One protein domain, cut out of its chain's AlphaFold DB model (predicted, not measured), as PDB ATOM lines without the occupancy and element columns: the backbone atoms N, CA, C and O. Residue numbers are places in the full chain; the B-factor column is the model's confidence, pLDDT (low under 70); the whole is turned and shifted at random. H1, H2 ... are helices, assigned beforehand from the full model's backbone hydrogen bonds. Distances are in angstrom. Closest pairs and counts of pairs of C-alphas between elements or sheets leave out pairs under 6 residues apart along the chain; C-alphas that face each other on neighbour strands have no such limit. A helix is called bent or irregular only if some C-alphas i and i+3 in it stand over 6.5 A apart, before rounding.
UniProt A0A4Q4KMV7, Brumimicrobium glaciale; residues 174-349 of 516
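What this domain is: This is residues 174 to 349 of the 516 residues of a protein of Brumimicrobium glaciale (UniProt A0A4Q4KMV7). Four long helices, H1, H2, H4 and H6, form an up-and-down bundle, each running against the one before it, and make a rod that is loosest between H4 and H6. Short H3 lies across one end, H5 sits at the other end on the first residues of H6, and H7 folds back along H6. The printed part has 176 residues with seven named helices, H1 to H7 in order, and no named strand: all helix. It is only just compact, close to loose, with a radius of gyration of the C-alphas of 18.6 A and spans of 59 by 28 by 23 A.

Where its parts are: H1, residues 174 to 203, begins at C-alpha 174 (-17.790, 17.273, 50.172) and is 43.8 A long. H2, residues 208 to 234, 40.1 A, is irregular: C-alphas 210 and 213 are 7.2 A apart. H3 is residues 237 to 246, H4 256 to 278, 33.2 A, and H5 283 to 288. H6, residues 296 to 325, is 43.7 A long. H7, residues 338 to 345, ends at C-alpha 345 (-28.327, -8.668, 32.978).

How they stand to each other: H1 and H2, a helical hairpin, touch at a shallow tilt of 12 degrees, closest at the C-alphas of Ala 190 and Val 218, 4.8 A. H1 touches H4, the closest C-alphas being Ile 191 and Leu 261, 5.7 A. H2 touches H6, the hub, at Ala 226 and Phe 313, closest C-alphas 4.2 A. H4 and H6 are close but not clearly touching. Every O i to N i+4 pair is within hydrogen-bond range in H1, H4, H5 and H6, against 16 of 23 in H2, 5 of 6 in H3 and 1 of 4 in H7, where 4 of 5 O i to N i+3 pairs are.

The domain as a whole: The C-alphas farthest apart, Ala 238 and Asn 280, are 59.5 A apart. The printed part has no cut. The link from H6 to H7 is long, and pLDDT is under 70 at residues 331 to 335, 337, 339 to 340 and 343 to 344.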
ATOM      1  N   GLU A 174     -16.469  16.810  49.731       95.62
ATOM      2  CA  GLU A 174     -17.790  17.273  50.172       95.62
ATOM      3  C   GLU A 174     -18.906  16.802  49.225       95.62
ATOM      4  O   GLU A 174     -19.910  16.235  49.660       95.62
ATOM      5  N   MET A 175     -18.712  16.986  47.918       95.12
ATOM      6  CA  MET A 175     -19.672  16.584  46.891       95.12
ATOM      7  C   MET A 175     -19.857  15.065  46.849       95.12
ATOM      8  O   MET A 175     -20.995  14.584  46.774       95.12
ATOM      9  N   PHE A 176     -18.759  14.307  46.924       95.94
ATOM     10  CA  PHE A 176     -18.806  12.850  46.936       95.94
ATOM     11  C   PHE A 176     -19.573  12.338  48.159       95.94
ATOM     12  O   PHE A 176     -20.496  11.534  48.006       95.94
ATOM     13  N   MET A 177     -19.271  12.845  49.355       97.00
ATOM     14  CA  MET A 177     -19.956  12.456  50.588       97.00
ATOM     15  C   MET A 177     -21.447  12.821  50.572       97.00
ATOM     16  O   MET A 177     -22.293  11.956  50.819       97.00
ATOM     17  N   ILE A 178     -21.789  14.071  50.243       97.62
ATOM     18  CA  ILE A 178     -23.177  14.556  50.291       97.62
ATOM     19  C   ILE A 178     -24.062  13.827  49.277       97.62
ATOM     20  O   ILE A 178     -25.193  13.466  49.605       97.62
ATOM     21  N   THR A 179     -23.553  13.527  48.077       97.69
ATOM     22  CA  THR A 179     -24.322  12.770  47.070       97.69
ATOM     23  C   THR A 179     -24.743  11.393  47.600       97.69
ATOM     24  O   THR A 179     -25.871  10.943  47.365       97.69
ATOM     25  N   HIS A 180     -23.872  10.734  48.371       97.44
ATOM     26  CA  HIS A 180     -24.191   9.461  49.018       97.44
ATOM     27  C   HIS A 180     -25.167   9.640  50.188       97.44
ATOM     28  O   HIS A 180     -26.118   8.872  50.292       97.44
ATOM     29  N   GLN A 181     -25.011  10.672  51.024       97.75
ATOM     30  CA  GLN A 181     -25.950  10.963  52.121       97.75
ATOM     31  C   GLN A 181     -27.373  11.253  51.614       97.75
ATOM     32  O   GLN A 181     -28.346  10.734  52.166       97.75
ATOM     33  N   VAL A 182     -27.496  12.013  50.522       98.31
ATOM     34  CA  VAL A 182     -28.763  12.218  49.802       98.31
ATOM     35  C   VAL A 182     -29.325  10.877  49.330       98.31
ATOM     36  O   VAL A 182     -30.491  10.571  49.581       98.31
ATOM     37  N   SER A 183     -28.489  10.032  48.721       97.69
ATOM     38  CA  SER A 183     -28.918   8.713  48.242       97.69
ATOM     39  C   SER A 183     -29.452   7.826  49.374       97.69
ATOM     40  O   SER A 183     -30.490   7.186  49.223       97.69
ATOM     41  N   GLU A 184     -28.802   7.831  50.539       97.19
ATOM     42  CA  GLU A 184     -29.256   7.092  51.722       97.19
ATOM     43  C   GLU A 184     -30.631   7.578  52.226       97.19
ATOM     44  O   GLU A 184     -31.454   6.758  52.632       97.19
ATOM     45  N   CYS A 185     -30.943   8.875  52.153       97.31
ATOM     46  CA  CYS A 185     -32.271   9.381  52.530       97.31
ATOM     47  C   CYS A 185     -33.377   8.815  51.624       97.31
ATOM     48  O   CYS A 185     -34.438   8.401  52.093       97.31
ATOM     49  N   TRP A 186     -33.121   8.758  50.319       97.62
ATOM     50  CA  TRP A 186     -34.097   8.282  49.340       97.62
ATOM     51  C   TRP A 186     -34.188   6.756  49.274       97.62
ATOM     52  O   TRP A 186     -35.285   6.223  49.098       97.62
ATOM     53  N   PHE A 187     -33.094   6.030  49.526       96.88
ATOM     54  CA  PHE A 187     -33.186   4.592  49.773       96.88
ATOM     55  C   PHE A 187     -34.079   4.288  50.976       96.88
ATOM     56  O   PHE A 187     -34.906   3.379  50.892       96.88
ATOM     57  N   ASN A 188     -33.977   5.069  52.056       95.88
ATOM     58  CA  ASN A 188     -34.810   4.875  53.241       95.88
ATOM     59  C   ASN A 188     -36.298   4.999  52.917       95.88
ATOM     60  O   ASN A 188     -37.098   4.142  53.301       95.88
ATOM     61  N   ILE A 189     -36.649   6.044  52.164       95.25
ATOM     62  CA  ILE A 189     -38.005   6.273  51.670       95.25
ATOM     63  C   ILE A 189     -38.484   5.055  50.874       95.25
ATOM     64  O   ILE A 189     -39.482   4.444  51.252       95.25
ATOM     65  N   ALA A 190     -37.743   4.637  49.842       96.38
ATOM     66  CA  ALA A 190     -38.112   3.492  49.012       96.38
ATOM     67  C   ALA A 190     -38.297   2.199  49.831       96.38
ATOM     68  O   ALA A 190     -39.268   1.468  49.638       96.38
ATOM     69  N   ILE A 191     -37.409   1.928  50.790       96.00
ATOM     70  CA  ILE A 191     -37.503   0.756  51.672       96.00
ATOM     71  C   ILE A 191     -38.770   0.812  52.532       96.00
ATOM     72  O   ILE A 191     -39.444  -0.205  52.683       96.00
ATOM     73  N   ASN A 192     -39.116   1.971  53.091       94.12
ATOM     74  CA  ASN A 192     -40.305   2.114  53.933       94.12
ATOM     75  C   ASN A 192     -41.614   1.997  53.138       94.12
ATOM     76  O   ASN A 192     -42.598   1.451  53.648       94.12
ATOM     77  N   GLU A 193     -41.623   2.419  51.874       94.25
ATOM     78  CA  GLU A 193     -42.727   2.137  50.951       94.25
ATOM     79  C   GLU A 193     -42.886   0.626  50.719       94.25
ATOM     80  O   GLU A 193     -43.984   0.090  50.875       94.25
ATOM     81  N   LEU A 194     -41.787  -0.091  50.459       95.62
ATOM     82  CA  LEU A 194     -41.808  -1.552  50.313       95.62
ATOM     83  C   LEU A 194     -42.236  -2.261  51.612       95.62
ATOM     84  O   LEU A 194     -43.030  -3.197  51.562       95.62
ATOM     85  N   LYS A 195     -41.800  -1.787  52.788       94.44
ATOM     86  CA  LYS A 195     -42.265  -2.296  54.099       94.44
ATOM     87  C   LYS A 195     -43.759  -2.083  54.299       94.44
ATOM     88  O   LYS A 195     -44.431  -2.927  54.882       94.44
ATOM     89  N   THR A 196     -44.293  -0.979  53.785       92.44
ATOM     90  CA  THR A 196     -45.733  -0.713  53.836       92.44
ATOM     91  C   THR A 196     -46.504  -1.702  52.964       92.44
ATOM     92  O   THR A 196     -47.488  -2.272  53.429       92.44
ATOM     93  N   ILE A 197     -46.020  -1.984  51.751       94.31
ATOM     94  CA  ILE A 197     -46.588  -3.031  50.884       94.31
ATOM     95  C   ILE A 197     -46.519  -4.401  51.578       94.31
ATOM     96  O   ILE A 197     -47.503  -5.140  51.567       94.31
ATOM     97  N   ASP A 198     -45.400  -4.712  52.242       93.44
ATOM     98  CA  ASP A 198     -45.199  -5.983  52.957       93.44
ATOM     99  C   ASP A 198     -46.239  -6.171  54.068       93.44
ATOM    100  O   ASP A 198     -46.842  -7.239  54.184       93.44
ATOM    101  N   ASN A 199     -46.517  -5.101  54.819       91.62
ATOM    102  CA  ASN A 199     -47.564  -5.078  55.838       91.62
ATOM    103  C   ASN A 199     -48.972  -5.194  55.228       91.62
ATOM    104  O   ASN A 199     -49.833  -5.861  55.799       91.62
ATOM    105  N   ILE A 200     -49.240  -4.564  54.079       91.00
ATOM    106  CA  ILE A 200     -50.541  -4.670  53.393       91.00
ATOM    107  C   ILE A 200     -50.799  -6.115  52.951       91.00
ATOM    108  O   ILE A 200     -51.919  -6.606  53.129       91.00
ATOM    109  N   PHE A 201     -49.772  -6.801  52.437       89.00
ATOM    110  CA  PHE A 201     -49.842  -8.212  52.039       89.00
ATOM    111  C   PHE A 201     -50.117  -9.147  53.227       89.00
ATOM    112  O   PHE A 201     -50.729 -10.194  53.042       89.00
ATOM    113  N   GLU A 202     -49.688  -8.793  54.443       86.25
ATOM    114  CA  GLU A 202     -49.957  -9.590  55.653       86.25
ATOM    115  C   GLU A 202     -51.370  -9.387  56.213       86.25
ATOM    116  O   GLU A 202     -51.947 -10.312  56.781       86.25
ATOM    117  N   ASN A 203     -51.931  -8.186  56.060       81.38
ATOM    118  CA  ASN A 203     -53.150  -7.782  56.767       81.38
ATOM    119  C   ASN A 203     -54.404  -7.722  55.882       81.38
ATOM    120  O   ASN A 203     -55.501  -7.478  56.387       81.38
ATOM    121  N   SER A 204     -54.276  -7.893  54.565       76.94
ATOM    122  CA  SER A 204     -55.419  -7.812  53.654       76.94
ATOM    123  C   SER A 204     -55.212  -8.590  52.359       76.94
ATOM    124  O   SER A 204     -54.089  -8.923  51.997       76.94
ATOM    125  N   ALA A 205     -56.310  -8.846  51.640       81.31
ATOM    126  CA  ALA A 205     -56.239  -9.357  50.276       81.31
ATOM    127  C   ALA A 205     -55.423  -8.405  49.389       81.31
ATOM    128  O   ALA A 205     -55.566  -7.178  49.486       81.31
ATOM    129  N   ILE A 206     -54.580  -8.987  48.534       82.06
ATOM    130  CA  ILE A 206     -53.723  -8.241  47.619       82.06
ATOM    131  C   ILE A 206     -54.609  -7.481  46.629       82.06
ATOM    132  O   ILE A 206     -55.484  -8.056  45.989       82.06
ATOM    133  N   SER A 207     -54.378  -6.174  46.508       83.31
ATOM    134  CA  SER A 207     -55.131  -5.322  45.594       83.31
ATOM    135  C   SER A 207     -54.306  -4.116  45.154       83.31
ATOM    136  O   SER A 207     -53.596  -3.508  45.961       83.31
ATOM    137  N   ASP A 208     -54.391  -3.789  43.864       86.88
ATOM    138  CA  ASP A 208     -53.621  -2.725  43.215       86.88
ATOM    139  C   ASP A 208     -53.911  -1.333  43.796       86.88
ATOM    140  O   ASP A 208     -52.989  -0.560  44.039       86.88
ATOM    141  N   ASP A 209     -55.174  -1.039  44.111       87.06
ATOM    142  CA  ASP A 209     -55.619   0.239  44.688       87.06
ATOM    143  C   ASP A 209     -54.876   0.607  45.983       87.06
ATOM    144  O   ASP A 209     -54.627   1.783  46.248       87.06
ATOM    145  N   LYS A 210     -54.476  -0.399  46.769       86.12
ATOM    146  CA  LYS A 210     -53.762  -0.204  48.035       86.12
ATOM    147  C   LYS A 210     -52.254  -0.078  47.875       86.12
ATOM    148  O   LYS A 210     -51.623   0.547  48.720       86.12
ATOM    149  N   ILE A 211     -51.664  -0.690  46.847       92.75
ATOM    150  CA  ILE A 211     -50.199  -0.827  46.723       92.75
ATOM    151  C   ILE A 211     -49.602  -0.022  45.568       92.75
ATOM    152  O   ILE A 211     -48.416   0.310  45.606       92.75
ATOM    153  N   GLY A 212     -50.398   0.318  44.556       93.44
ATOM    154  CA  GLY A 212     -49.918   0.924  43.316       93.44
ATOM    155  C   GLY A 212     -49.262   2.285  43.532       93.44
ATOM    156  O   GLY A 212     -48.225   2.575  42.936       93.44
ATOM    157  N   HIS A 213     -49.797   3.101  44.448       92.44
ATOM    158  CA  HIS A 213     -49.168   4.370  44.819       92.44
ATOM    159  C   HIS A 213     -47.783   4.162  45.459       92.44
ATOM    160  O   HIS A 213     -46.832   4.836  45.069       92.44
ATOM    161  N   HIS A 214     -47.642   3.194  46.372       94.00
ATOM    162  CA  HIS A 214     -46.362   2.879  47.016       94.00
ATOM    163  C   HIS A 214     -45.315   2.417  45.991       94.00
ATOM    164  O   HIS A 214     -44.196   2.929  45.972       94.00
ATOM    165  N   PHE A 215     -45.686   1.523  45.067       96.25
ATOM    166  CA  PHE A 215     -44.795   1.105  43.978       96.25
ATOM    167  C   PHE A 215     -44.394   2.260  43.059       96.25
ATOM    168  O   PHE A 215     -43.229   2.351  42.668       96.25
ATOM    169  N   LYS A 216     -45.329   3.163  42.737       95.38
ATOM    170  CA  LYS A 216     -45.033   4.360  41.942       95.38
ATOM    171  C   LYS A 216     -43.992   5.244  42.633       95.38
ATOM    172  O   LYS A 216     -43.035   5.661  41.987       95.38
ATOM    173  N   VAL A 217     -44.144   5.485  43.932       94.88
ATOM    174  CA  VAL A 217     -43.185   6.275  44.718       94.88
ATOM    175  C   VAL A 217     -41.801   5.620  44.722       94.88
ATOM    176  O   VAL A 217     -40.805   6.307  44.498       94.88
ATOM    177  N   VAL A 218     -41.719   4.296  44.904       96.88
ATOM    178  CA  VAL A 218     -40.446   3.554  44.820       96.88
ATOM    179  C   VAL A 218     -39.814   3.703  43.433       96.88
ATOM    180  O   VAL A 218     -38.619   3.975  43.326       96.88
ATOM    181  N   TYR A 219     -40.612   3.559  42.373       97.44
ATOM    182  CA  TYR A 219     -40.159   3.711  40.993       97.44
ATOM    183  C   TYR A 219     -39.573   5.105  40.732       97.44
ATOM    184  O   TYR A 219     -38.440   5.219  40.262       97.44
ATOM    185  N   GLU A 220     -40.307   6.168  41.073       97.12
ATOM    186  CA  GLU A 220     -39.857   7.551  40.871       97.12
ATOM    187  C   GLU A 220     -38.632   7.880  41.742       97.12
ATOM    188  O   GLU A 220     -37.707   8.546  41.280       97.12
ATOM    189  N   THR A 221     -38.572   7.337  42.961       97.62
ATOM    190  CA  THR A 221     -37.409   7.464  43.853       97.62
ATOM    191  C   THR A 221     -36.161   6.831  43.243       97.62
ATOM    192  O   THR A 221     -35.092   7.436  43.260       97.62
ATOM    193  N   LEU A 222     -36.276   5.635  42.660       97.62
ATOM    194  CA  LEU A 222     -35.151   4.964  42.005       97.62
ATOM    195  C   LEU A 222     -34.704   5.667  40.719       97.62
ATOM    196  O   LEU A 222     -33.512   5.665  40.415       97.62
ATOM    197  N   LEU A 223     -35.625   6.299  39.984       97.81
ATOM    198  CA  LEU A 223     -35.251   7.171  38.868       97.81
ATOM    199  C   LEU A 223     -34.466   8.392  39.348       97.81
ATOM    200  O   LEU A 223     -33.435   8.708  38.762       97.81
ATOM    201  N   TYR A 224     -34.918   9.042  40.422       98.25
ATOM    202  CA  TYR A 224     -34.189  10.162  41.009       98.25
ATOM    203  C   TYR A 224     -32.816   9.737  41.532       98.25
ATOM    204  O   TYR A 224     -31.836  10.417  41.265       98.25
ATOM    205  N   LEU A 225     -32.710   8.595  42.210       97.88
ATOM    206  CA  LEU A 225     -31.422   8.061  42.657       97.88
ATOM    207  C   LEU A 225     -30.465   7.813  41.485       97.88
ATOM    208  O   LEU A 225     -29.267   8.056  41.621       97.88
ATOM    209  N   ALA A 226     -30.982   7.340  40.343       97.12
ATOM    210  CA  ALA A 226     -30.188   7.102  39.140       97.12
ATOM    211  C   ALA A 226     -29.646   8.401  38.526       97.12
ATOM    212  O   ALA A 226     -28.555   8.380  37.973       97.12
ATOM    213  N   ASP A 227     -30.385   9.504  38.643       97.81
ATOM    214  CA  ASP A 227     -29.961  10.849  38.235       97.81
ATOM    215  C   ASP A 227     -28.999  11.462  39.268       97.81
ATOM    216  O   ASP A 227     -27.893  11.865  38.931       97.81
ATOM    217  N   ASN A 228     -29.349  11.413  40.558       97.69
ATOM    218  CA  ASN A 228     -28.585  11.996  41.662       97.69
ATOM    219  C   ASN A 228     -27.127  11.524  41.707       97.69
ATOM    220  O   ASN A 228     -26.226  12.324  41.939       97.69
ATOM    221  N   ILE A 229     -26.871  10.234  41.475       95.69
ATOM    222  CA  ILE A 229     -25.496   9.717  41.452       95.69
ATOM    223  C   ILE A 229     -24.674  10.282  40.287       95.69
ATOM    224  O   ILE A 229     -23.456  10.394  40.419       95.69
ATOM    225  N   LEU A 230     -25.311  10.690  39.183       96.62
ATOM    226  CA  LEU A 230     -24.632  11.283  38.028       96.62
ATOM    227  C   LEU A 230     -24.168  12.710  38.315       96.62
ATOM    228  O   LEU A 230     -23.364  13.248  37.560       96.62
ATOM    229  N   LEU A 231     -24.578  13.311  39.440       96.25
ATOM    230  CA  LEU A 231     -23.962  14.542  39.928       96.25
ATOM    231  C   LEU A 231     -22.435  14.378  39.987       96.25
ATOM    232  O   LEU A 231     -21.705  15.279  39.579       96.25
ATOM    233  N   LEU A 232     -21.956  13.196  40.388       95.88
ATOM    234  CA  LEU A 232     -20.536  12.854  40.487       95.88
ATOM    235  C   LEU A 232     -19.786  12.852  39.140       95.88
ATOM    236  O   LEU A 232     -18.557  12.892  39.149       95.88
ATOM    237  N   GLU A 233     -20.469  12.873  37.990       94.81
ATOM    238  CA  GLU A 233     -19.813  13.064  36.683       94.81
ATOM    239  C   GLU A 233     -19.149  14.442  36.565       94.81
ATOM    240  O   GLU A 233     -18.217  14.625  35.783       94.81
ATOM    241  N   HIS A 234     -19.594  15.410  37.368       93.31
ATOM    242  CA  HIS A 234     -19.035  16.757  37.395       93.31
ATOM    243  C   HIS A 234     -17.814  16.905  38.320       93.31
ATOM    244  O   HIS A 234     -17.351  18.031  38.524       93.31
ATOM    245  N   MET A 235     -17.309  15.821  38.919       93.44
ATOM    246  CA  MET A 235     -16.093  15.883  39.735       93.44
ATOM    247  C   MET A 235     -14.847  16.095  38.872       93.44
ATOM    248  O   MET A 235     -14.688  15.508  37.798       93.44
ATOM    249  N   ILE A 236     -13.900  16.875  39.381       92.31
ATOM    250  CA  ILE A 236     -12.567  16.997  38.804       92.31
ATOM    251  C   ILE A 236     -11.795  15.705  39.104       92.31
ATOM    252  O   ILE A 236     -11.387  15.445  40.235       92.31
ATOM    253  N   LEU A 237     -11.553  14.881  38.078       93.88
ATOM    254  CA  LEU A 237     -10.894  13.574  38.247       93.88
ATOM    255  C   LEU A 237      -9.513  13.666  38.918       93.88
ATOM    256  O   LEU A 237      -9.136  12.769  39.673       93.88
ATOM    257  N   ALA A 238      -8.767  14.747  38.663       94.75
ATOM    258  CA  ALA A 238      -7.460  14.987  39.275       94.75
ATOM    259  C   ALA A 238      -7.531  15.106  40.807       94.75
ATOM    260  O   ALA A 238      -6.599  14.674  41.485       94.75
ATOM    261  N   ASP A 239      -8.649  15.607  41.334       94.00
ATOM    262  CA  ASP A 239      -8.906  15.727  42.769       94.00
ATOM    263  C   ASP A 239      -9.595  14.460  43.304       94.00
ATOM    264  O   ASP A 239      -9.236  13.935  44.362       94.00
ATOM    265  N   TYR A 240     -10.510  13.866  42.534       94.44
ATOM    266  CA  TYR A 240     -11.176  12.628  42.936       94.44
ATOM    267  C   TYR A 240     -10.216  11.431  43.079       94.44
ATOM    268  O   TYR A 240     -10.347  10.634  44.010       94.44
ATOM    269  N   HIS A 241      -9.236  11.250  42.187       94.19
ATOM    270  CA  HIS A 241      -8.364  10.068  42.239       94.19
ATOM    271  C   HIS A 241      -7.535   9.957  43.538       94.19
ATOM    272  O   HIS A 241      -7.488   8.854  44.098       94.19
ATOM    273  N   PRO A 242      -6.907  11.033  44.056       95.12
ATOM    274  CA  PRO A 242      -6.317  11.048  45.394       95.12
ATOM    275  C   PRO A 242      -7.318  10.709  46.504       95.12
ATOM    276  O   PRO A 242      -7.021   9.851  47.340       95.12
ATOM    277  N   LEU A 243      -8.517  11.305  46.475       93.94
ATOM    278  CA  LEU A 243      -9.585  11.015  47.438       93.94
ATOM    279  C   LEU A 243      -9.947   9.524  47.432       93.94
ATOM    280  O   LEU A 243      -9.950   8.878  48.477       93.94
ATOM    281  N   ARG A 244     -10.150   8.920  46.255       90.75
ATOM    282  CA  ARG A 244     -10.428   7.479  46.105       90.75
ATOM    283  C   ARG A 244      -9.376   6.606  46.796       90.75
ATOM    284  O   ARG A 244      -9.711   5.561  47.353       90.75
ATOM    285  N   VAL A 245      -8.099   6.992  46.732       91.00
ATOM    286  CA  VAL A 245      -7.012   6.270  47.417       91.00
ATOM    287  C   VAL A 245      -7.110   6.449  48.933       91.00
ATOM    288  O   VAL A 245      -6.951   5.464  49.655       91.00
ATOM    289  N   ALA A 246      -7.418   7.657  49.411       92.31
ATOM    290  CA  ALA A 246      -7.641   7.931  50.832       92.31
ATOM    291  C   ALA A 246      -8.838   7.142  51.398       92.31
ATOM    292  O   ALA A 246      -8.768   6.628  52.513       92.31
ATOM    293  N   LEU A 247      -9.888   6.948  50.595       89.25
ATOM    294  CA  LEU A 247     -11.101   6.202  50.954       89.25
ATOM    295  C   LEU A 247     -10.949   4.675  50.938       89.25
ATOM    296  O   LEU A 247     -11.933   3.969  51.160       89.25
ATOM    297  N   ARG A 248      -9.763   4.128  50.643       84.50
ATOM    298  CA  ARG A 248      -9.555   2.679  50.481       84.50
ATOM    299  C   ARG A 248     -10.252   1.866  51.584       84.50
ATOM    300  O   ARG A 248      -9.937   1.990  52.763       84.50
ATOM    301  N   GLY A 249     -11.155   0.973  51.173       82.38
ATOM    302  CA  GLY A 249     -11.967   0.144  52.070       82.38
ATOM    303  C   GLY A 249     -13.399   0.644  52.302       82.38
ATOM    304  O   GLY A 249     -14.216  -0.155  52.762       82.38
ATOM    305  N   ALA A 250     -13.719   1.893  51.949       86.06
ATOM    306  CA  ALA A 250     -15.079   2.428  51.880       86.06
ATOM    307  C   ALA A 250     -15.633   2.318  50.451       86.06
ATOM    308  O   ALA A 250     -14.962   2.666  49.478       86.06
ATOM    309  N   SER A 251     -16.855   1.807  50.309       83.56
ATOM    310  CA  SER A 251     -17.534   1.662  49.017       83.56
ATOM    311  C   SER A 251     -19.042   1.776  49.184       83.56
ATOM    312  O   SER A 251     -19.581   1.214  50.133       83.56
ATOM    313  N   GLY A 252     -19.731   2.379  48.209       79.50
ATOM    314  CA  GLY A 252     -21.195   2.322  48.120       79.50
ATOM    315  C   GLY A 252     -21.742   0.887  48.088       79.50
ATOM    316  O   GLY A 252     -22.843   0.634  48.564       79.50
ATOM    317  N   GLY A 253     -20.932  -0.095  47.662       80.94
ATOM    318  CA  GLY A 253     -21.259  -1.519  47.778       80.94
ATOM    319  C   GLY A 253     -21.397  -2.030  49.219       80.94
ATOM    320  O   GLY A 253     -21.783  -3.174  49.410       80.94
ATOM    321  N   GLN A 254     -21.079  -1.219  50.231       88.06
ATOM    322  CA  GLN A 254     -21.287  -1.520  51.650       88.06
ATOM    323  C   GLN A 254     -22.559  -0.861  52.217       88.06
ATOM    324  O   GLN A 254     -22.818  -1.009  53.413       88.06
ATOM    325  N   SER A 255     -23.341  -0.139  51.399       91.06
ATOM    326  CA  SER A 255     -24.584   0.510  51.833       91.06
ATOM    327  C   SER A 255     -25.585  -0.521  52.351       91.06
ATOM    328  O   SER A 255     -26.070  -1.383  51.615       91.06
ATOM    329  N   GLN A 256     -25.922  -0.417  53.637       90.88
ATOM    330  CA  GLN A 256     -26.904  -1.292  54.278       90.88
ATOM    331  C   GLN A 256     -28.297  -1.122  53.668       90.88
ATOM    332  O   GLN A 256     -29.038  -2.097  53.556       90.88
ATOM    333  N   GLN A 257     -28.639   0.093  53.241       92.00
ATOM    334  CA  GLN A 257     -29.940   0.373  52.648       92.00
ATOM    335  C   GLN A 257     -30.070  -0.235  51.254       92.00
ATOM    336  O   GLN A 257     -31.079  -0.876  50.966       92.00
ATOM    337  N   ALA A 258     -29.029  -0.150  50.420       90.12
ATOM    338  CA  ALA A 258     -29.031  -0.836  49.129       90.12
ATOM    339  C   ALA A 258     -29.229  -2.357  49.291       90.12
ATOM    340  O   ALA A 258     -30.008  -2.961  48.553       90.12
ATOM    341  N   TYR A 259     -28.584  -2.981  50.288       90.25
ATOM    342  CA  TYR A 259     -28.798  -4.401  50.601       90.25
ATOM    343  C   TYR A 259     -30.223  -4.708  51.078       90.25
ATOM    344  O   TYR A 259     -30.832  -5.667  50.598       90.25
ATOM    345  N   GLU A 260     -30.760  -3.902  51.995       93.06
ATOM    346  CA  GLU A 260     -32.127  -4.052  52.509       93.06
ATOM    347  C   GLU A 260     -33.164  -3.928  51.387       93.06
ATOM    348  O   GLU A 260     -34.104  -4.721  51.334       93.06
ATOM    349  N   LEU A 261     -32.964  -2.998  50.445       93.00
ATOM    350  CA  LEU A 261     -33.833  -2.817  49.284       93.00
ATOM    351  C   LEU A 261     -33.952  -4.110  48.465       93.00
ATOM    352  O   LEU A 261     -35.063  -4.537  48.151       93.00
ATOM    353  N   PHE A 262     -32.839  -4.786  48.162       91.12
ATOM    354  CA  PHE A 262     -32.882  -6.082  47.472       91.12
ATOM    355  C   PHE A 262     -33.559  -7.170  48.305       91.12
ATOM    356  O   PHE A 262     -34.339  -7.959  47.766       91.12
ATOM    357  N   TYR A 263     -33.246  -7.228  49.600       93.50
ATOM    358  CA  TYR A 263     -33.797  -8.232  50.506       93.50
ATOM    359  C   TYR A 263     -35.326  -8.153  50.561       93.50
ATOM    360  O   TYR A 263     -36.006  -9.145  50.282       93.50
ATOM    361  N   ILE A 264     -35.873  -6.966  50.840       94.75
ATOM    362  CA  ILE A 264     -37.322  -6.790  50.945       94.75
ATOM    363  C   ILE A 264     -38.030  -7.000  49.606       94.75
ATOM    364  O   ILE A 264     -39.117  -7.567  49.572       94.75
ATOM    365  N   SER A 265     -37.394  -6.628  48.494       93.88
ATOM    366  CA  SER A 265     -37.956  -6.826  47.154       93.88
ATOM    367  C   SER A 265     -38.176  -8.298  46.824       93.88
ATOM    368  O   SER A 265     -39.242  -8.670  46.335       93.88
ATOM    369  N   LYS A 266     -37.186  -9.149  47.127       94.56
ATOM    370  CA  LYS A 266     -37.307 -10.602  46.941       94.56
ATOM    371  C   LYS A 266     -38.372 -11.188  47.862       94.56
ATOM    372  O   LYS A 266     -39.245 -11.908  47.391       94.56
ATOM    373  N   LYS A 267     -38.360 -10.802  49.143       95.44
ATOM    374  CA  LYS A 267     -39.364 -11.231  50.130       95.44
ATOM    375  C   LYS A 267     -40.795 -10.899  49.676       95.44
ATOM    376  O   LYS A 267     -41.683 -11.742  49.771       95.44
ATOM    377  N   LEU A 268     -41.018  -9.683  49.176       95.69
ATOM    378  CA  LEU A 268     -42.315  -9.235  48.658       95.69
ATOM    379  C   LEU A 268     -42.765 -10.045  47.446       95.69
ATOM    380  O   LEU A 268     -43.925 -10.449  47.367       95.69
ATOM    381  N   PHE A 269     -41.850 -10.290  46.511       96.88
ATOM    382  CA  PHE A 269     -42.161 -11.056  45.316       96.88
ATOM    383  C   PHE A 269     -42.490 -12.519  45.643       96.88
ATOM    384  O   PHE A 269     -43.487 -13.042  45.155       96.88
ATOM    385  N   GLU A 270     -41.750 -13.151  46.559       95.81
ATOM    386  CA  GLU A 270     -42.067 -14.495  47.061       95.81
ATOM    387  C   GLU A 270     -43.459 -14.570  47.707       95.81
ATOM    388  O   GLU A 270     -44.183 -15.548  47.519       95.81
ATOM    389  N   LYS A 271     -43.863 -13.539  48.464       94.31
ATOM    390  CA  LYS A 271     -45.223 -13.451  49.022       94.31
ATOM    391  C   LYS A 271     -46.282 -13.329  47.926       94.31
ATOM    392  O   LYS A 271     -47.308 -13.999  48.013       94.31
ATOM    393  N   PHE A 272     -46.030 -12.515  46.900       95.06
ATOM    394  CA  PHE A 272     -46.920 -12.400  45.746       95.06
ATOM    395  C   PHE A 272     -47.072 -13.739  45.007       95.06
ATOM    396  O   PHE A 272     -48.198 -14.147  44.730       95.06
ATOM    397  N   LEU A 273     -45.971 -14.460  44.765       95.88
ATOM    398  CA  LEU A 273     -46.001 -15.787  44.141       95.88
ATOM    399  C   LEU A 273     -46.843 -16.781  44.951       95.88
ATOM    400  O   LEU A 273     -47.714 -17.440  44.391       95.88
ATOM    401  N   LYS A 274     -46.648 -16.838  46.275       93.62
ATOM    402  CA  LYS A 274     -47.451 -17.700  47.162       93.62
ATOM    403  C   LYS A 274     -48.940 -17.358  47.130       93.62
ATOM    404  O   LYS A 274     -49.773 -18.251  47.248       93.62
ATOM    405  N   HIS A 275     -49.273 -16.076  46.993       91.25
ATOM    406  CA  HIS A 275     -50.662 -15.638  46.909       91.25
ATOM    407  C   HIS A 275     -51.333 -16.144  45.629       91.25
ATOM    408  O   HIS A 275     -52.357 -16.816  45.714       91.25
ATOM    409  N   ILE A 276     -50.730 -15.909  44.460       93.38
ATOM    410  CA  ILE A 276     -51.313 -16.374  43.191       93.38
ATOM    411  C   ILE A 276     -51.339 -17.909  43.100       93.38
ATOM    412  O   ILE A 276     -52.299 -18.477  42.583       93.38
ATOM    413  N   GLU A 277     -50.344 -18.592  43.680       92.75
ATOM    414  CA  GLU A 277     -50.314 -20.055  43.761       92.75
ATOM    415  C   GLU A 277     -51.483 -20.600  44.597       92.75
ATOM    416  O   GLU A 277     -52.095 -21.594  44.209       92.75
ATOM    417  N   SER A 278     -51.855 -19.928  45.696       89.25
ATOM    418  CA  SER A 278     -53.008 -20.330  46.520       89.25
ATOM    419  C   SER A 278     -54.350 -20.250  45.781       89.25
ATOM    420  O   SER A 278     -55.262 -21.021  46.086       89.25
ATOM    421  N   ASP A 279     -54.431 -19.401  44.753       87.75
ATOM    422  CA  ASP A 279     -55.588 -19.266  43.866       87.75
ATOM    423  C   ASP A 279     -55.501 -20.184  42.626       87.75
ATOM    424  O   ASP A 279     -56.373 -20.144  41.758       87.75
ATOM    425  N   ASN A 280     -54.476 -21.047  42.538       91.19
ATOM    426  CA  ASN A 280     -54.139 -21.867  41.365       91.19
ATOM    427  C   ASN A 280     -53.926 -21.046  40.076       91.19
ATOM    428  O   ASN A 280     -54.217 -21.522  38.974       91.19
ATOM    429  N   ILE A 281     -53.412 -19.819  40.211       93.44
ATOM    430  CA  ILE A 281     -53.084 -18.918  39.103       93.44
ATOM    431  C   ILE A 281     -51.561 -18.790  38.989       93.44
ATOM    432  O   ILE A 281     -50.848 -18.655  39.980       93.44
ATOM    433  N   ASN A 282     -51.043 -18.782  37.761       93.81
ATOM    434  CA  ASN A 282     -49.644 -18.471  37.475       93.81
ATOM    435  C   ASN A 282     -49.492 -17.197  36.624       93.81
ATOM    436  O   ASN A 282     -50.449 -16.676  36.048       93.81
ATOM    437  N   ILE A 283     -48.259 -16.693  36.519       97.19
ATOM    438  CA  ILE A 283     -47.969 -15.450  35.789       97.19
ATOM    439  C   ILE A 283     -48.286 -15.577  34.289       97.19
ATOM    440  O   ILE A 283     -48.769 -14.614  33.700       97.19
ATOM    441  N   VAL A 284     -48.090 -16.750  33.671       95.38
ATOM    442  CA  VAL A 284     -48.432 -16.968  32.250       95.38
ATOM    443  C   VAL A 284     -49.925 -16.730  32.018       95.38
ATOM    444  O   VAL A 284     -50.284 -15.995  31.103       95.38
ATOM    445  N   GLN A 285     -50.791 -17.267  32.882       94.69
ATOM    446  CA  GLN A 285     -52.245 -17.072  32.804       94.69
ATOM    447  C   GLN A 285     -52.648 -15.605  33.001       94.69
ATOM    448  O   GLN A 285     -53.531 -15.121  32.289       94.69
ATOM    449  N   ILE A 286     -51.982 -14.896  33.924       96.56
ATOM    450  CA  ILE A 286     -52.198 -13.459  34.162       96.56
ATOM    451  C   ILE A 286     -51.875 -12.646  32.901       96.56
ATOM    452  O   ILE A 286     -52.646 -11.765  32.520       96.56
ATOM    453  N   LEU A 287     -50.744 -12.942  32.253       97.00
ATOM    454  CA  LEU A 287     -50.295 -12.248  31.045       97.00
ATOM    455  C   LEU A 287     -51.142 -12.601  29.814       97.00
ATOM    456  O   LEU A 287     -51.413 -11.730  28.991       97.00
ATOM    457  N   GLU A 288     -51.562 -13.861  29.689       94.88
ATOM    458  CA  GLU A 288     -52.360 -14.353  28.564       94.88
ATOM    459  C   GLU A 288     -53.787 -13.785  28.568       94.88
ATOM    460  O   GLU A 288     -54.309 -13.422  27.513       94.88
ATOM    461  N   ASN A 289     -54.403 -13.661  29.749       94.00
ATOM    462  CA  ASN A 289     -55.796 -13.234  29.906       94.00
ATOM    463  C   ASN A 289     -55.886 -11.955  30.758       94.00
ATOM    464  O   ASN A 289     -56.365 -11.989  31.896       94.00
ATOM    465  N   PRO A 290     -55.453 -10.796  30.226       93.94
ATOM    466  CA  PRO A 290     -55.334  -9.562  31.001       93.94
ATOM    467  C   PRO A 290     -56.685  -9.027  31.497       93.94
ATOM    468  O   PRO A 290     -56.746  -8.386  32.541       93.94
ATOM    469  N   LYS A 291     -57.776  -9.290  30.761       93.88
ATOM    470  CA  LYS A 291     -59.133  -8.868  31.148       93.88
ATOM    471  C   LYS A 291     -59.647  -9.646  32.358       93.88
ATOM    472  O   LYS A 291     -60.230  -9.044  33.253       93.88
ATOM    473  N   ASP A 292     -59.382 -10.948  32.392       92.56
ATOM    474  CA  ASP A 292     -59.805 -11.829  33.483       92.56
ATOM    475  C   ASP A 292     -58.936 -11.629  34.733       92.56
ATOM    476  O   ASP A 292     -59.375 -11.873  35.852       92.56
ATOM    477  N   ASN A 293     -57.719 -11.103  34.551       91.94
ATOM    478  CA  ASN A 293     -56.741 -10.846  35.607       91.94
ATOM    479  C   ASN A 293     -56.488  -9.346  35.831       91.94
ATOM    480  O   ASN A 293     -55.369  -8.939  36.158       91.94
ATOM    481  N   ALA A 294     -57.525  -8.514  35.686       90.69
ATOM    482  CA  ALA A 294     -57.418  -7.055  35.769       90.69
ATOM    483  C   ALA A 294     -56.829  -6.537  37.099       90.69
ATOM    484  O   ALA A 294     -56.263  -5.447  37.124       90.69
ATOM    485  N   VAL A 295     -56.929  -7.313  38.187       90.00
ATOM    486  CA  VAL A 295     -56.350  -6.982  39.503       90.00
ATOM    487  C   VAL A 295     -54.880  -7.408  39.619       90.00
ATOM    488  O   VAL A 295     -54.077  -6.674  40.185       90.00
ATOM    489  N   LEU A 296     -54.505  -8.573  39.077       93.69
ATOM    490  CA  LEU A 296     -53.164  -9.153  39.247       93.69
ATOM    491  C   LEU A 296     -52.149  -8.625  38.225       93.69
ATOM    492  O   LEU A 296     -50.965  -8.488  38.540       93.69
ATOM    493  N   LEU A 297     -52.593  -8.295  37.008       96.00
ATOM    494  CA  LEU A 297     -51.713  -7.784  35.955       96.00
ATOM    495  C   LEU A 297     -51.001  -6.471  36.346       96.00
ATOM    496  O   LEU A 297     -49.785  -6.388  36.141       96.00
ATOM    497  N   PRO A 298     -51.674  -5.458  36.932       96.12
ATOM    498  CA  PRO A 298     -50.994  -4.267  37.446       96.12
ATOM    499  C   PRO A 298     -49.869  -4.591  38.434       96.12
ATOM    500  O   PRO A 298     -48.807  -3.983  38.369       96.12
ATOM    501  N   ILE A 299     -50.042  -5.608  39.277       96.00
ATOM    502  CA  ILE A 299     -49.052  -6.011  40.286       96.00
ATOM    503  C   ILE A 299     -47.806  -6.609  39.628       96.00
ATOM    504  O   ILE A 299     -46.685  -6.226  39.966       96.00
ATOM    505  N   VAL A 300     -47.979  -7.469  38.619       97.44
ATOM    506  CA  VAL A 300     -46.863  -7.969  37.790       97.44
ATOM    507  C   VAL A 300     -46.130  -6.809  37.100       97.44
ATOM    508  O   VAL A 300     -44.895  -6.785  37.037       97.44
ATOM    509  N   ASN A 301     -46.876  -5.811  36.619       97.50
ATOM    510  CA  ASN A 301     -46.302  -4.612  36.008       97.50
ATOM    511  C   ASN A 301     -45.544  -3.744  37.022       97.50
ATOM    512  O   ASN A 301     -44.497  -3.199  36.675       97.50
ATOM    513  N   HIS A 302     -46.011  -3.647  38.269       97.31
ATOM    514  CA  HIS A 302     -45.308  -2.940  39.341       97.31
ATOM    515  C   HIS A 302     -43.960  -3.581  39.657       97.31
ATOM    516  O   HIS A 302     -42.954  -2.874  39.662       97.31
ATOM    517  N   PHE A 303     -43.898  -4.909  39.809       97.62
ATOM    518  CA  PHE A 303     -42.623  -5.620  39.973       97.62
ATOM    519  C   PHE A 303     -41.703  -5.444  38.755       97.62
ATOM    520  O   PHE A 303     -40.513  -5.178  38.912       97.62
ATOM    521  N   THR A 304     -42.251  -5.502  37.535       97.06
ATOM    522  CA  THR A 304     -41.477  -5.256  36.303       97.06
ATOM    523  C   THR A 304     -40.894  -3.836  36.272       97.06
ATOM    524  O   THR A 304     -39.721  -3.645  35.948       97.06
ATOM    525  N   ASN A 305     -41.693  -2.823  36.617       96.81
ATOM    526  CA  ASN A 305     -41.247  -1.430  36.657       96.81
ATOM    527  C   ASN A 305     -40.224  -1.188  37.763       96.81
ATOM    528  O   ASN A 305     -39.236  -0.495  37.518       96.81
ATOM    529  N   PHE A 306     -40.435  -1.788  38.932       96.06
ATOM    530  CA  PHE A 306     -39.498  -1.741  40.041       96.06
ATOM    531  C   PHE A 306     -38.135  -2.330  39.649       96.06
ATOM    532  O   PHE A 306     -37.117  -1.643  39.789       96.06
ATOM    533  N   GLU A 307     -38.108  -3.541  39.073       95.06
ATOM    534  CA  GLU A 307     -36.873  -4.158  38.572       95.06
ATOM    535  C   GLU A 307     -36.184  -3.255  37.544       95.06
ATOM    536  O   GLU A 307     -34.980  -3.016  37.643       95.06
ATOM    537  N   ARG A 308     -36.942  -2.699  36.590       95.00
ATOM    538  CA  ARG A 308     -36.406  -1.785  35.573       95.00
ATOM    539  C   ARG A 308     -35.749  -0.553  36.196       95.00
ATOM    540  O   ARG A 308     -34.639  -0.207  35.802       95.00
ATOM    541  N   SER A 309     -36.406   0.115  37.147       95.38
ATOM    542  CA  SER A 309     -35.831   1.296  37.810       95.38
ATOM    543  C   SER A 309     -34.610   0.954  38.659       95.38
ATOM    544  O   SER A 309     -33.640   1.710  38.664       95.38
ATOM    545  N   LEU A 310     -34.614  -0.209  39.314       92.38
ATOM    546  CA  LEU A 310     -33.492  -0.671  40.121       92.38
ATOM    547  C   LEU A 310     -32.277  -1.001  39.245       92.38
ATOM    548  O   LEU A 310     -31.169  -0.541  39.521       92.38
ATOM    549  N   LYS A 311     -32.492  -1.728  38.141       91.75
ATOM    550  CA  LYS A 311     -31.461  -1.993  37.128       91.75
ATOM    551  C   LYS A 311     -30.931  -0.698  36.519       91.75
ATOM    552  O   LYS A 311     -29.724  -0.583  36.348       91.75
ATOM    553  N   ASN A 312     -31.795   0.287  36.250       93.00
ATOM    554  CA  ASN A 312     -31.360   1.592  35.756       93.00
ATOM    555  C   ASN A 312     -30.411   2.283  36.745       93.00
ATOM    556  O   ASN A 312     -29.323   2.669  36.335       93.00
ATOM    557  N   PHE A 313     -30.767   2.375  38.031       92.44
ATOM    558  CA  PHE A 313     -29.888   2.962  39.051       92.44
ATOM    559  C   PHE A 313     -28.491   2.332  39.037       92.44
ATOM    560  O   PHE A 313     -27.488   3.036  38.911       92.44
ATOM    561  N   PHE A 314     -28.410   1.002  39.110       87.75
ATOM    562  CA  PHE A 314     -27.104   0.357  39.168       87.75
ATOM    563  C   PHE A 314     -26.347   0.378  37.837       87.75
ATOM    564  O   PHE A 314     -25.117   0.446  37.848       87.75
ATOM    565  N   PHE A 315     -27.053   0.354  36.705       90.25
ATOM    566  CA  PHE A 315     -26.434   0.529  35.397       90.25
ATOM    567  C   PHE A 315     -25.812   1.922  35.267       90.25
ATOM    568  O   PHE A 315     -24.648   2.023  34.890       90.25
ATOM    569  N   GLN A 316     -26.530   2.982  35.660       92.00
ATOM    570  CA  GLN A 316     -25.978   4.340  35.684       92.00
ATOM    571  C   GLN A 316     -24.780   4.436  36.633       92.00
ATOM    572  O   GLN A 316     -23.740   4.967  36.260       92.00
ATOM    573  N   HIS A 317     -24.860   3.823  37.818       89.81
ATOM    574  CA  HIS A 317     -23.726   3.751  38.739       89.81
ATOM    575  C   HIS A 317     -22.510   3.020  38.134       89.81
ATOM    576  O   HIS A 317     -21.365   3.434  38.337       89.81
ATOM    577  N   TYR A 318     -22.723   1.940  37.376       88.00
ATOM    578  CA  TYR A 318     -21.656   1.254  36.641       88.00
ATOM    579  C   TYR A 318     -21.047   2.140  35.552       88.00
ATOM    580  O   TYR A 318     -19.821   2.243  35.491       88.00
ATOM    581  N   VAL A 319     -21.873   2.801  34.736       89.56
ATOM    582  CA  VAL A 319     -21.417   3.716  33.678       89.56
ATOM    583  C   VAL A 319     -20.599   4.856  34.280       89.56
ATOM    584  O   VAL A 319     -19.463   5.070  33.857       89.56
ATOM    585  N   LEU A 320     -21.110   5.498  35.332       91.75
ATOM    586  CA  LEU A 320     -20.411   6.516  36.116       91.75
ATOM    587  C   LEU A 320     -19.041   6.018  36.591       91.75
ATOM    588  O   LEU A 320     -18.012   6.634  36.323       91.75
ATOM    589  N   THR A 321     -19.012   4.868  37.269       88.00
ATOM    590  CA  THR A 321     -17.769   4.288  37.800       88.00
ATOM    591  C   THR A 321     -16.783   3.996  36.663       88.00
ATOM    592  O   THR A 321     -15.603   4.334  36.761       88.00
ATOM    593  N   SER A 322     -17.257   3.420  35.557       88.94
ATOM    594  CA  SER A 322     -16.450   3.141  34.366       88.94
ATOM    595  C   SER A 322     -15.882   4.420  33.741       88.94
ATOM    596  O   SER A 322     -14.717   4.432  33.348       88.94
ATOM    597  N   ASN A 323     -16.653   5.507  33.702       89.81
ATOM    598  CA  ASN A 323     -16.209   6.801  33.180       89.81
ATOM    599  C   ASN A 323     -15.176   7.485  34.092       89.81
ATOM    600  O   ASN A 323     -14.286   8.170  33.595       89.81
ATOM    601  N   ILE A 324     -15.258   7.274  35.410       90.19
ATOM    602  CA  ILE A 324     -14.362   7.907  36.390       90.19
ATOM    603  C   ILE A 324     -13.046   7.136  36.561       90.19
ATOM    604  O   ILE A 324     -11.981   7.746  36.639       90.19
ATOM    605  N   ILE A 325     -13.085   5.802  36.674       88.62
ATOM    606  CA  ILE A 325     -11.884   4.993  36.971       88.62
ATOM    607  C   ILE A 325     -11.513   3.987  35.878       88.62
ATOM    608  O   ILE A 325     -10.489   3.322  36.013       88.62
ATOM    609  N   GLY A 326     -12.276   3.899  34.788       86.81
ATOM    610  CA  GLY A 326     -12.049   2.954  33.692       86.81
ATOM    611  C   GLY A 326     -12.628   1.564  33.969       86.81
ATOM    612  O   GLY A 326     -12.596   1.072  35.094       86.81
ATOM    613  N   SER A 327     -13.121   0.889  32.928       82.75
ATOM    614  CA  SER A 327     -13.792  -0.418  33.042       82.75
ATOM    615  C   SER A 327     -12.890  -1.558  33.532       82.75
ATOM    616  O   SER A 327     -13.387  -2.505  34.132       82.75
ATOM    617  N   GLN A 328     -11.573  -1.468  33.318       81.25
ATOM    618  CA  GLN A 328     -10.587  -2.462  33.771       81.25
ATOM    619  C   GLN A 328     -10.142  -2.270  35.230       81.25
ATOM    620  O   GLN A 328      -9.299  -3.019  35.721       81.25
ATOM    621  N   SER A 329     -10.654  -1.249  35.919       78.25
ATOM    622  CA  SER A 329     -10.283  -0.984  37.306       78.25
ATOM    623  C   SER A 329     -11.018  -1.887  38.293       78.25
ATOM    624  O   SER A 329     -12.094  -2.426  38.025       78.25
ATOM    625  N   PHE A 330     -10.441  -1.988  39.488       73.94
ATOM    626  CA  PHE A 330     -11.084  -2.579  40.654       73.94
ATOM    627  C   PHE A 330     -11.818  -1.496  41.449       73.94
ATOM    628  O   PHE A 330     -11.300  -0.389  41.637       73.94
ATOM    629  N   GLY A 331     -12.995  -1.826  41.981       67.81
ATOM    630  CA  GLY A 331     -13.646  -1.008  43.003       67.81
ATOM    631  C   GLY A 331     -12.801  -0.919  44.281       67.81
ATOM    632  O   GLY A 331     -11.911  -1.736  44.522       67.81
ATOM    633  N   SER A 332     -13.107   0.037  45.160       63.00
ATOM    634  CA  SER A 332     -12.365   0.282  46.416       63.00
ATOM    635  C   SER A 332     -12.358  -0.892  47.412       63.00
ATOM    636  O   SER A 332     -11.563  -0.893  48.354       63.00
ATOM    637  N   ILE A 333     -13.212  -1.898  47.187       65.00
ATOM    638  CA  ILE A 333     -13.294  -3.166  47.932       65.00
ATOM    639  C   ILE A 333     -12.791  -4.387  47.133       65.00
ATOM    640  O   ILE A 333     -12.924  -5.512  47.602       65.00
ATOM    641  N   GLY A 334     -12.196  -4.182  45.950       59.91
ATOM    642  CA  GLY A 334     -11.506  -5.223  45.176       59.91
ATOM    643  C   GLY A 334     -12.359  -6.021  44.184       59.91
ATOM    644  O   GLY A 334     -11.877  -7.024  43.675       59.91
ATOM    645  N   LEU A 335     -13.599  -5.608  43.905       67.38
ATOM    646  CA  LEU A 335     -14.437  -6.231  42.870       67.38
ATOM    647  C   LEU A 335     -14.141  -5.639  41.488       67.38
ATOM    648  O   LEU A 335     -14.025  -4.417  41.365       67.38
ATOM    649  N   ASP A 336     -14.090  -6.490  40.463       72.38
ATOM    650  CA  ASP A 336     -13.980  -6.064  39.066       72.38
ATOM    651  C   ASP A 336     -15.206  -5.246  38.665       72.38
ATOM    652  O   ASP A 336     -16.341  -5.700  38.825       72.38
ATOM    653  N   ILE A 337     -15.000  -4.055  38.100       69.31
ATOM    654  CA  ILE A 337     -16.116  -3.189  37.686       69.31
ATOM    655  C   ILE A 337     -16.955  -3.866  36.603       69.31
ATOM    656  O   ILE A 337     -18.178  -3.800  36.658       69.31
ATOM    657  N   VAL A 338     -16.323  -4.584  35.666       71.31
ATOM    658  CA  VAL A 338     -17.032  -5.351  34.624       71.31
ATOM    659  C   VAL A 338     -17.991  -6.381  35.224       71.31
ATOM    660  O   VAL A 338     -19.089  -6.541  34.707       71.31
ATOM    661  N   SER A 339     -17.647  -7.000  36.360       68.06
ATOM    662  CA  SER A 339     -18.520  -7.986  37.022       68.06
ATOM    663  C   SER A 339     -19.823  -7.389  37.573       68.06
ATOM    664  O   SER A 339     -20.756  -8.122  37.903       68.06
ATOM    665  N   LEU A 340     -19.917  -6.056  37.683       69.50
ATOM    666  CA  LEU A 340     -21.179  -5.392  38.003       69.50
ATOM    667  C   LEU A 340     -22.179  -5.521  36.848       69.50
ATOM    668  O   LEU A 340     -23.363  -5.679  37.125       69.50
ATOM    669  N   ALA A 341     -21.719  -5.521  35.590       70.56
ATOM    670  CA  ALA A 341     -22.588  -5.628  34.418       70.56
ATOM    671  C   ALA A 341     -23.414  -6.925  34.433       70.56
ATOM    672  O   ALA A 341     -24.626  -6.887  34.215       70.56
ATOM    673  N   ASP A 342     -22.787  -8.047  34.797       70.88
ATOM    674  CA  ASP A 342     -23.447  -9.357  34.877       70.88
ATOM    675  C   ASP A 342     -24.605  -9.357  35.887       70.88
ATOM    676  O   ASP A 342     -25.660  -9.943  35.643       70.88
ATOM    677  N   LYS A 343     -24.462  -8.613  36.993       68.38
ATOM    678  CA  LYS A 343     -25.512  -8.483  38.018       68.38
ATOM    679  C   LYS A 343     -26.751  -7.728  37.527       68.38
ATOM    680  O   LYS A 343     -27.794  -7.839  38.165       68.38
ATOM    681  N   PHE A 344     -26.657  -6.958  36.439       68.25
ATOM    682  CA  PHE A 344     -27.792  -6.214  35.868       68.25
ATOM    683  C   PHE A 344     -28.500  -6.974  34.753       68.25
ATOM    684  O   PHE A 344     -29.690  -6.752  34.523       68.25
ATOM    685  N   VAL A 345     -27.771  -7.846  34.055       75.00
ATOM    686  CA  VAL A 345     -28.327  -8.668  32.978       75.00
ATOM    687  C   VAL A 345     -29.279  -9.714  33.552       75.00
ATOM    688  O   VAL A 345     -30.351  -9.934  32.989       75.00
ATOM    689  N   GLU A 346     -28.947 -10.310  34.700       83.50
ATOM    690  CA  GLU A 346     -29.834 -11.289  35.326       83.50
ATOM    691  C   GLU A 346     -31.166 -10.663  35.801       83.50
ATOM    692  O   GLU A 346     -31.181  -9.611  36.452       83.50
ATOM    693  N   PRO A 347     -32.319 -11.296  35.513       88.19
ATOM    694  CA  PRO A 347     -33.587 -10.944  36.143       88.19
ATOM    695  C   PRO A 347     -33.528 -11.142  37.664       88.19
ATOM    696  O   PRO A 347     -33.086 -12.183  38.157       88.19
ATOM    697  N   ILE A 348     -33.999 -10.139  38.406       90.19
ATOM    698  CA  ILE A 348     -34.221 -10.206  39.855       90.19
ATOM    699  C   ILE A 348     -35.464 -11.062  40.122       90.19
ATOM    700  O   ILE A 348     -35.436 -11.904  41.020       90.19
ATOM    701  N   PHE A 349     -36.517 -10.869  39.321       95.56
ATOM    702  CA  PHE A 349     -37.767 -11.635  39.360       95.56
ATOM    703  C   PHE A 349     -37.813 -12.631  38.192       95.56
ATOM    704  O   PHE A 349     -38.492 -12.412  37.183       95.56
TER     705      PHE A 349